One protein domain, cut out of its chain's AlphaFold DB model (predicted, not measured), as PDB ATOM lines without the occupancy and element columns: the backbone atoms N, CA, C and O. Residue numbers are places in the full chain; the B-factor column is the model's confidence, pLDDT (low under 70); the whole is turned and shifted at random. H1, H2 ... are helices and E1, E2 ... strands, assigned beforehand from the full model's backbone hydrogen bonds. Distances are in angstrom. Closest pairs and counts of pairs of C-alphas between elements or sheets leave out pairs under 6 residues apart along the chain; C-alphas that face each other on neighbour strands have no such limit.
ATOM      1  N   ASP A 400     -30.428 -32.750 -34.476       86.69
ATOM      2  CA  ASP A 400     -31.806 -32.995 -34.062       86.69
ATOM      3  C   ASP A 400     -32.102 -32.297 -32.732       86.69
ATOM      4  O   ASP A 400     -33.166 -31.704 -32.589       86.69
ATOM      5  N   GLU A 401     -31.121 -32.200 -31.832       88.75
ATOM      6  CA  GLU A 401     -31.247 -31.478 -30.563       88.75
ATOM      7  C   GLU A 401     -31.556 -29.992 -30.780       88.75
ATOM      8  O   GLU A 401     -32.416 -29.421 -30.106       88.75
ATOM      9  N   PHE A 402     -30.878 -29.345 -31.739       90.12
ATOM     10  CA  PHE A 402     -31.158 -27.945 -32.051       90.12
ATOM     11  C   PHE A 402     -32.545 -27.784 -32.675       90.12
ATOM     12  O   PHE A 402     -33.291 -26.883 -32.283       90.12
ATOM     13  N   LYS A 403     -32.918 -28.657 -33.619       89.56
ATOM     14  CA  LYS A 403     -34.251 -28.620 -34.239       89.56
ATOM     15  C   LYS A 403     -35.354 -28.829 -33.205       89.56
ATOM     16  O   LYS A 403     -36.328 -28.081 -33.227       89.56
ATOM     17  N   GLU A 404     -35.202 -29.790 -32.300       90.00
ATOM     18  CA  GLU A 404     -36.154 -30.062 -31.220       90.00
ATOM     19  C   GLU A 404     -36.296 -28.864 -30.281       90.00
ATOM     20  O   GLU A 404     -37.413 -28.398 -30.046       90.00
ATOM     21  N   ALA A 405     -35.180 -28.268 -29.851       91.81
ATOM     22  CA  ALA A 405     -35.201 -27.073 -29.010       91.81
ATOM     23  C   ALA A 405     -35.886 -25.872 -29.692       91.81
ATOM     24  O   ALA A 405     -36.601 -25.103 -29.040       91.81
ATOM     25  N   VAL A 406     -35.689 -25.700 -31.006       91.88
ATOM     26  CA  VAL A 406     -36.391 -24.676 -31.795       91.88
ATOM     27  C   VAL A 406     -37.884 -24.996 -31.878       91.88
ATOM     28  O   VAL A 406     -38.698 -24.110 -31.623       91.88
ATOM     29  N   MET A 407     -38.259 -26.241 -32.185       89.75
ATOM     30  CA  MET A 407     -39.661 -26.670 -32.272       89.75
ATOM     31  C   MET A 407     -40.416 -26.445 -30.961       89.75
ATOM     32  O   MET A 407     -41.537 -25.936 -30.984       89.75
ATOM     33  N   ASP A 408     -39.809 -26.763 -29.819       90.25
ATOM     34  CA  ASP A 408     -40.448 -26.583 -28.514       90.25
ATOM     35  C   ASP A 408     -40.664 -25.111 -28.169       90.25
ATOM     36  O   ASP A 408     -41.741 -24.743 -27.697       90.25
ATOM     37  N   LYS A 409     -39.704 -24.237 -28.496       91.81
ATOM     38  CA  LYS A 409     -39.892 -22.786 -28.358       91.81
ATOM     39  C   LYS A 409     -40.947 -22.249 -29.328       91.81
ATOM     40  O   LYS A 409     -41.762 -21.418 -28.934       91.81
ATOM     41  N   LEU A 410     -40.984 -22.740 -30.569       90.75
ATOM     42  CA  LEU A 410     -41.979 -22.324 -31.563       90.75
ATOM     43  C   LEU A 410     -43.410 -22.695 -31.149       90.75
ATOM     44  O   LEU A 410     -44.309 -21.882 -31.351       90.75
ATOM     45  N   LYS A 411     -43.630 -23.861 -30.524       86.56
ATOM     46  CA  LYS A 411     -44.953 -24.275 -30.003       86.56
ATOM     47  C   LYS A 411     -45.517 -23.318 -28.948       86.56
ATOM     48  O   LYS A 411     -46.732 -23.232 -28.806       86.56
ATOM     49  N   LEU A 412     -44.657 -22.618 -28.208       87.62
ATOM     50  CA  LEU A 412     -45.075 -21.663 -27.176       87.62
ATOM     51  C   LEU A 412     -45.480 -20.301 -27.755       87.62
ATOM     52  O   LEU A 412     -46.228 -19.566 -27.111       87.62
ATOM     53  N   VAL A 413     -44.970 -19.953 -28.940       88.44
ATOM     54  CA  VAL A 413     -45.079 -18.600 -29.511       88.44
ATOM     55  C   VAL A 413     -46.021 -18.555 -30.713       88.44
ATOM     56  O   VAL A 413     -46.788 -17.603 -30.854       88.44
ATOM     57  N   LEU A 414     -45.985 -19.569 -31.581       87.25
ATOM     58  CA  LEU A 414     -46.797 -19.608 -32.794       87.25
ATOM     59  C   LEU A 414     -48.224 -20.101 -32.513       87.25
ATOM     60  O   LEU A 414     -48.476 -20.915 -31.626       87.25
ATOM     61  N   LYS A 415     -49.171 -19.630 -33.324       83.81
ATOM     62  CA  LYS A 415     -50.574 -20.064 -33.358       83.81
ATOM     63  C   LYS A 415     -50.953 -20.468 -34.784       83.81
ATOM     64  O   LYS A 415     -50.219 -20.201 -35.733       83.81
ATOM     65  N   LYS A 416     -52.104 -21.126 -34.953       81.31
ATOM     66  CA  LYS A 416     -52.615 -21.557 -36.269       81.31
ATOM     67  C   LYS A 416     -53.162 -20.365 -37.072       81.31
ATOM     68  O   LYS A 416     -54.370 -20.207 -37.231       81.31
ATOM     69  N   GLU A 417     -52.266 -19.511 -37.553       83.75
ATOM     70  CA  GLU A 417     -52.569 -18.301 -38.325       83.75
ATOM     71  C   GLU A 417     -51.497 -18.015 -39.397       83.75
ATOM     72  O   GLU A 417     -50.594 -18.822 -39.625       83.75
ATOM     73  N   VAL A 418     -51.642 -16.902 -40.126       84.75
ATOM     74  CA  VAL A 418     -50.689 -16.480 -41.169       84.75
ATOM     75  C   VAL A 418     -49.741 -15.431 -40.602       84.75
ATOM     76  O   VAL A 418     -50.182 -14.336 -40.263       84.75
ATOM     77  N   TYR A 419     -48.443 -15.730 -40.611       87.75
ATOM     78  CA  TYR A 419     -47.381 -14.793 -40.243       87.75
ATOM     79  C   TYR A 419     -46.679 -14.262 -41.489       87.75
ATOM     80  O   TYR A 419     -46.377 -15.009 -42.422       87.75
ATOM     81  N   SER A 420     -46.387 -12.967 -41.522       89.19
ATOM     82  CA  SER A 420     -45.536 -12.362 -42.545       89.19
ATOM     83  C   SER A 420     -44.105 -12.904 -42.477       89.19
ATOM     84  O   SER A 420     -43.661 -13.481 -41.484       89.19
ATOM     85  N   SER A 421     -43.348 -12.712 -43.560       88.88
ATOM     86  CA  SER A 421     -41.947 -13.149 -43.597       88.88
ATOM     87  C   SER A 421     -41.070 -12.445 -42.561       88.88
ATOM     88  O   SER A 421     -40.088 -13.036 -42.128       88.88
ATOM     89  N   ASP A 422     -41.389 -11.207 -42.186       89.94
ATOM     90  CA  ASP A 422     -40.597 -10.466 -41.203       89.94
ATOM     91  C   ASP A 422     -40.944 -10.908 -39.777       89.94
ATOM     92  O   ASP A 422     -40.028 -11.226 -39.026       89.94
ATOM     93  N   GLU A 423     -42.228 -11.134 -39.467       90.81
ATOM     94  CA  GLU A 423     -42.650 -11.732 -38.184       90.81
ATOM     95  C   GLU A 423     -41.980 -13.095 -37.941       90.81
ATOM     96  O   GLU A 423     -41.432 -13.338 -36.869       90.81
ATOM     97  N   ILE A 424     -41.946 -13.977 -38.950       91.06
ATOM     98  CA  ILE A 424     -41.262 -15.277 -38.824       91.06
ATOM     99  C   ILE A 424     -39.751 -15.111 -38.615       91.06
ATOM    100  O   ILE A 424     -39.161 -15.853 -37.829       91.06
ATOM    101  N   LYS A 425     -39.100 -14.170 -39.314       93.31
ATOM    102  CA  LYS A 425     -37.658 -13.926 -39.129       93.31
ATOM    103  C   LYS A 425     -37.356 -13.449 -37.717       93.31
ATOM    104  O   LYS A 425     -36.379 -13.925 -37.148       93.31
ATOM    105  N   ASP A 426     -38.149 -12.526 -37.184       94.31
ATOM    106  CA  ASP A 426     -37.917 -11.947 -35.862       94.31
ATOM    107  C   ASP A 426     -38.075 -13.013 -34.775       94.31
ATOM    108  O   ASP A 426     -37.149 -13.223 -33.991       94.31
ATOM    109  N   ILE A 427     -39.158 -13.799 -34.833       93.81
ATOM    110  CA  ILE A 427     -39.394 -14.924 -33.912       93.81
ATOM    111  C   ILE A 427     -38.241 -15.937 -33.970       93.81
ATOM    112  O   ILE A 427     -37.690 -16.327 -32.939       93.81
ATOM    113  N   LEU A 428     -37.842 -16.370 -35.172       93.94
ATOM    114  CA  LEU A 428     -36.750 -17.336 -35.315       93.94
ATOM    115  C   LEU A 428     -35.407 -16.759 -34.856       93.94
ATOM    116  O   LEU A 428     -34.623 -17.484 -34.250       93.94
ATOM    117  N   ASN A 429     -35.132 -15.476 -35.109       94.31
ATOM    118  CA  ASN A 429     -33.907 -14.820 -34.649       94.31
ATOM    119  C   ASN A 429     -33.828 -14.780 -33.121       94.31
ATOM    120  O   ASN A 429     -32.776 -15.102 -32.571       94.31
ATOM    121  N   GLU A 430     -34.915 -14.429 -32.433       94.81
ATOM    122  CA  GLU A 430     -34.957 -14.436 -30.966       94.81
ATOM    123  C   GLU A 430     -34.709 -15.838 -30.404       94.81
ATOM    124  O   GLU A 430     -33.897 -16.016 -29.491       94.81
ATOM    125  N   ILE A 431     -35.348 -16.851 -30.997       94.50
ATOM    126  CA  ILE A 431     -35.146 -18.252 -30.615       94.50
ATOM    127  C   ILE A 431     -33.689 -18.668 -30.839       94.50
ATOM    128  O   ILE A 431     -33.085 -19.260 -29.944       94.50
ATOM    129  N   TYR A 432     -33.113 -18.340 -31.997       94.25
ATOM    130  CA  TYR A 432     -31.731 -18.669 -32.354       94.25
ATOM    131  C   TYR A 432     -30.740 -18.023 -31.388       94.25
ATOM    132  O   TYR A 432     -29.915 -18.729 -30.809       94.25
ATOM    133  N   ILE A 433     -30.868 -16.717 -31.134       93.25
ATOM    134  CA  ILE A 433     -30.032 -15.990 -30.168       93.25
ATOM    135  C   ILE A 433     -30.165 -16.616 -28.775       93.25
ATOM    136  O   ILE A 433     -29.158 -16.896 -28.125       93.25
ATOM    137  N   GLY A 434     -31.394 -16.914 -28.345       92.69
ATOM    138  CA  GLY A 434     -31.674 -17.556 -27.060       92.69
ATOM    139  C   GLY A 434     -31.212 -19.015 -26.956       92.69
ATOM    140  O   GLY A 434     -31.251 -19.580 -25.866       92.69
ATOM    141  N   LEU A 435     -30.812 -19.643 -28.064       91.69
ATOM    142  CA  LEU A 435     -30.171 -20.963 -28.120       91.69
ATOM    143  C   LEU A 435     -28.663 -20.864 -28.432       91.69
ATOM    144  O   LEU A 435     -28.010 -21.877 -28.660       91.69
ATOM    145  N   GLY A 436     -28.096 -19.652 -28.450       89.12
ATOM    146  CA  GLY A 436     -26.674 -19.418 -28.714       89.12
ATOM    147  C   GLY A 436     -26.259 -19.530 -30.188       89.12
ATOM    148  O   GLY A 436     -25.064 -19.581 -30.485       89.12
ATOM    149  N   MET A 437     -27.214 -19.553 -31.120       89.62
ATOM    150  CA  MET A 437     -26.972 -19.611 -32.564       89.62
ATOM    151  C   MET A 437     -26.649 -18.210 -33.106       89.62
ATOM    152  O   MET A 437     -27.446 -17.284 -32.969       89.62
ATOM    153  N   LYS A 438     -25.472 -18.037 -33.727       85.94
ATOM    154  CA  LYS A 438     -25.009 -16.725 -34.242       85.94
ATOM    155  C   LYS A 438     -25.532 -16.413 -35.644       85.94
ATOM    156  O   LYS A 438     -25.534 -15.255 -36.069       85.94
ATOM    157  N   ARG A 439     -25.969 -17.437 -36.373       85.75
ATOM    158  CA  ARG A 439     -26.599 -17.314 -37.685       85.75
ATOM    159  C   ARG A 439     -27.894 -16.497 -37.609       85.75
ATOM    160  O   ARG A 439     -28.755 -16.747 -36.775       85.75
ATOM    161  N   LYS A 440     -28.070 -15.590 -38.577       90.12
ATOM    162  CA  LYS A 440     -29.349 -14.904 -38.815       90.12
ATOM    163  C   LYS A 440     -30.369 -15.857 -39.439       90.12
ATOM    164  O   LYS A 440     -30.065 -16.515 -40.440       90.12
ATOM    165  N   ALA A 441     -31.570 -15.885 -38.881       91.69
ATOM    166  CA  ALA A 441     -32.699 -16.643 -39.390       91.69
ATOM    167  C   ALA A 441     -33.212 -16.074 -40.718       91.69
ATOM    168  O   ALA A 441     -33.217 -14.861 -40.960       91.69
ATOM    169  N   LYS A 442     -33.678 -16.969 -41.587       92.06
ATOM    170  CA  LYS A 442     -34.470 -16.626 -42.772       92.06
ATOM    171  C   LYS A 442     -35.911 -17.047 -42.538       92.06
ATOM    172  O   LYS A 442     -36.156 -18.084 -41.939       92.06
ATOM    173  N   ALA A 443     -36.864 -16.314 -43.113       88.88
ATOM    174  CA  ALA A 443     -38.278 -16.677 -43.014       88.88
ATOM    175  C   ALA A 443     -38.541 -18.109 -43.507       88.88
ATOM    176  O   ALA A 443     -39.338 -18.833 -42.933       88.88
ATOM    177  N   SER A 444     -37.822 -18.531 -44.551       89.25
ATOM    178  CA  SER A 444     -37.904 -19.877 -45.115       89.25
ATOM    179  C   SER A 444     -37.429 -20.984 -44.173       89.25
ATOM    180  O   SER A 444     -37.810 -22.130 -44.384       89.25
ATOM    181  N   ASP A 445     -36.608 -20.664 -43.164       90.19
ATOM    182  CA  ASP A 445     -36.091 -21.656 -42.214       90.19
ATOM    183  C   ASP A 445     -37.241 -22.282 -41.401       90.19
ATOM    184  O   ASP A 445     -37.113 -23.414 -40.958       90.19
ATOM    185  N   ILE A 446     -38.404 -21.618 -41.291       89.69
ATOM    186  CA  ILE A 446     -39.596 -22.146 -40.605       89.69
ATOM    187  C   ILE A 446     -40.040 -23.521 -41.127       89.69
ATOM    188  O   ILE A 446     -40.456 -24.373 -40.344       89.69
ATOM    189  N   LYS A 447     -39.862 -23.770 -42.433       88.25
ATOM    190  CA  LYS A 447     -40.197 -25.039 -43.098       88.25
ATOM    191  C   LYS A 447     -39.336 -26.216 -42.621       88.25
ATOM    192  O   LYS A 447     -39.660 -27.358 -42.919       88.25
ATOM    193  N   LEU A 448     -38.224 -25.948 -41.930       86.44
ATOM    194  CA  LEU A 448     -37.361 -26.980 -41.350       86.44
ATOM    195  C   LEU A 448     -37.899 -27.513 -40.015       86.44
ATOM    196  O   LEU A 448     -37.454 -28.569 -39.578       86.44
ATOM    197  N   PHE A 449     -38.808 -26.780 -39.363       87.38
ATOM    198  CA  PHE A 449     -39.238 -27.058 -37.987       87.38
ATOM    199  C   PHE A 449     -40.736 -27.350 -37.876       87.38
ATOM    200  O   PHE A 449     -41.151 -28.105 -37.005       87.38
ATOM    201  N   VAL A 450     -41.564 -26.750 -38.733       85.25
ATOM    202  CA  VAL A 450     -43.025 -26.913 -38.707       85.25
ATOM    203  C   VAL A 450     -43.579 -27.022 -40.125       85.25
ATOM    204  O   VAL A 450     -42.934 -26.588 -41.083       85.25
ATOM    205  N   ASP A 451     -44.783 -27.585 -40.265       83.75
ATOM    206  CA  ASP A 451     -45.478 -27.600 -41.551       83.75
ATOM    207  C   ASP A 451     -45.977 -26.183 -41.863       83.75
ATOM    208  O   ASP A 451     -46.856 -25.634 -41.195       83.75
ATOM    209  N   ALA A 452     -45.327 -25.545 -42.833       85.19
ATOM    210  CA  ALA A 452     -45.532 -24.145 -43.164       85.19
ATOM    211  C   ALA A 452     -45.809 -23.988 -44.659       85.19
ATOM    212  O   ALA A 452     -44.938 -24.222 -45.505       85.19
ATOM    213  N   GLN A 453     -47.008 -23.509 -44.985       84.88
ATOM    214  CA  GLN A 453     -47.437 -23.277 -46.362       84.88
ATOM    215  C   GLN A 453     -47.380 -21.792 -46.703       84.88
ATOM    216  O   GLN A 453     -47.854 -20.944 -45.949       84.88
ATOM    217  N   GLU A 454     -46.827 -21.452 -47.866       85.62
ATOM    218  CA  GLU A 454     -46.890 -20.075 -48.354       85.62
ATOM    219  C   GLU A 454     -48.334 -19.715 -48.694       85.62
ATOM    220  O   GLU A 454     -48.961 -20.345 -49.546       85.62
ATOM    221  N   LYS A 455     -48.863 -18.682 -48.039       83.44
ATOM    222  CA  LYS A 455     -50.245 -18.241 -48.222       83.44
ATOM    223  C   LYS A 455     -50.300 -16.738 -48.442       83.44
ATOM    224  O   LYS A 455     -49.534 -15.962 -47.861       83.44
ATOM    225  N   LYS A 456     -51.218 -16.323 -49.312       76.38
ATOM    226  CA  LYS A 456     -51.531 -14.918 -49.560       76.38
ATOM    227  C   LYS A 456     -52.934 -14.640 -49.036       76.38
ATOM    228  O   LYS A 456     -53.896 -15.213 -49.540       76.38
ATOM    229  N   THR A 457     -53.037 -13.756 -48.051       68.25
ATOM    230  CA  THR A 457     -54.315 -13.352 -47.458       68.25
ATOM    231  C   THR A 457     -54.439 -11.838 -47.597       68.25
ATOM    232  O   THR A 457     -53.741 -11.080 -46.924       68.25
ATOM    233  N   GLY A 458     -55.277 -11.386 -48.533       72.12
ATOM    234  CA  GLY A 458     -55.368  -9.970 -48.901       72.12
ATOM    235  C   GLY A 458     -54.047  -9.430 -49.474       72.12
ATOM    236  O   GLY A 458     -53.507  -9.980 -50.438       72.12
ATOM    237  N   THR A 459     -53.515  -8.356 -48.881       65.12
ATOM    238  CA  THR A 459     -52.225  -7.736 -49.249       65.12
ATOM    239  C   THR A 459     -51.009  -8.379 -48.570       65.12
ATOM    240  O   THR A 459     -49.880  -8.102 -48.969       65.12
ATOM    241  N   LYS A 460     -51.208  -9.260 -47.578       64.12
ATOM    242  CA  LYS A 460     -50.122  -9.926 -46.843       64.12
ATOM    243  C   LYS A 460     -49.730 -11.249 -47.517       64.12
ATOM    244  O   LYS A 460     -50.582 -12.103 -47.772       64.12
ATOM    245  N   ARG A 461     -48.431 -11.430 -47.782       77.12
ATOM    246  CA  ARG A 461     -47.816 -12.700 -48.208       77.12
ATOM    247  C   ARG A 461     -46.970 -13.237 -47.055       77.12
ATOM    248  O   ARG A 461     -46.136 -12.510 -46.520       77.12
ATOM    249  N   GLY A 462     -47.192 -14.487 -46.671       83.12
ATOM    250  CA  GLY A 462     -46.596 -15.048 -45.465       83.12
ATOM    251  C   GLY A 462     -46.646 -16.569 -45.418       83.12
ATOM    252  O   GLY A 462     -46.936 -17.218 -46.424       83.12
ATOM    253  N   TYR A 463     -46.368 -17.123 -44.245       84.56
ATOM    254  CA  TYR A 463     -46.428 -18.549 -43.958       84.56
ATOM    255  C   TYR A 463     -47.634 -18.831 -43.063       84.56
ATOM    256  O   TYR A 463     -47.771 -18.247 -41.989       84.56
ATOM    257  N   PHE A 464     -48.524 -19.705 -43.525       84.38
ATOM    258  CA  PHE A 464     -49.555 -20.313 -42.696       84.38
ATOM    259  C   PHE A 464     -48.949 -21.515 -41.980       84.38
ATOM    260  O   PHE A 464     -48.397 -22.394 -42.643       84.38
ATOM    261  N   ILE A 465     -49.030 -21.527 -40.652       83.25
ATOM    262  CA  ILE A 465     -48.414 -22.563 -39.821       83.25
ATOM    263  C   ILE A 465     -49.470 -23.590 -39.420       83.25
ATOM    264  O   ILE A 465     -50.461 -23.255 -38.765       83.25
ATOM    265  N   GLU A 466     -49.243 -24.848 -39.788       73.56
ATOM    266  CA  GLU A 466     -49.989 -25.988 -39.268       73.56
ATOM    267  C   GLU A 466     -49.128 -26.729 -38.242       73.56
ATOM    268  O   GLU A 466     -48.008 -27.160 -38.512       73.56
ATOM    269  N   PHE A 467     -49.652 -26.883 -37.026       65.31
ATOM    270  CA  PHE A 467     -49.036 -27.769 -36.049       65.31
ATOM    271  C   PHE A 467     -49.387 -29.208 -36.409       65.31
ATOM    272  O   PHE A 467     -50.558 -29.585 -36.405       65.31
TER     273      PHE A 467
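Overview. This is residues 400 to 467 of the 476 residues of an uncharacterized protein of Porphyromonadaceae bacterium (UniProt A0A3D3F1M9). An elongated domain with its three helices toward one end and a small twisted sheet, E1 E3 E2, toward the other, where the turn of the hairpin E2 and E3 makes the far tip. H2, by its first residues 421 to 425, and the short H3 pack on one face of the sheet, with no named helix on the opposite face, while H1 is off the sheet and crosses H2 steeply with only a small contact. The printed part has 68 residues with three named helices and three named strands, in the order H1 E1 H2 H3 E2 E3, and the class is mixed; the sheet's order is E1, E3, E2, antiparallel throughout. The whole is compact, with a radius of gyration of the C-alphas of 11.5 A, and spans 36 by 21 by 17 A.

Arrangement. In the sheet, E3, residues 460 to 466, is the inner strand between the edge strands E1, residues 418 to 420, and E2, residues 451 to 457. E2 and E3 form a hairpin, antiparallel at 148 degrees, with N 464 and O 453 2.8 A apart and N 455 and O 462 2.9 A apart, within hydrogen-bond range. E1 and E3 are antiparallel at 132 degrees, with N 463 and O 419 2.8 A apart. The sheet is only just strongly twisted, its C-alphas up to 4.4 A off the best plane. H3, residues 443 to 448, is on the sheet at a height of 8.8 A and lies over E3, at 18 degrees on the local plane, along the strands. H2, residues 421 to 434, is on the same face at a height of 12.3 A, over E1; its line rises 37 degrees, only just short of standing up from the sheet. E1, H2 H3 and E2 make a split strand-helix-strand unit, two strands of one sheet that are not neighbours, with helices between them along the chain and E3 between them in the sheet; its crossover is right-handed. H2 and H3 touch at a steep tilt of 65 degrees, the closest C-alphas being those of Lys 425 and Ala 443, 4.8 A. H1, residues 400 to 413, is not on the sheet; it only just touches H2, with 3 pairs of C-alphas within 8 A, made by residues 406 to 409 of H1 and 431 to 432 of H2, the closest Val 406 and Ile 431 at 6.6 A. In H2 each O i to N i+4 pair is within hydrogen-bond range, in H1 8 of 10, and in H3 0 of 2, where 3 of 3 O i to N i+3 pairs are.

Along the chain. H1 begins at C-alpha 400 (-31.806, -32.995, -34.062) and is 20.1 A long; H2 is 20.0 A and H3 10.5 A. E1 measures 6.7 A, and E2 and E3 17.8 A each; E3 ends at C-alpha 466 (-49.989, -25.988, -39.268).

Size, cuts and confidence. The two C-alphas farthest apart, those of Glu 401 and Gly 458, are 37.2 A apart. The printed part has no cut, and no link is long. The mean pLDDT of the printed part is 86.7; residues 457, 459 to 460 and 467 are under 70.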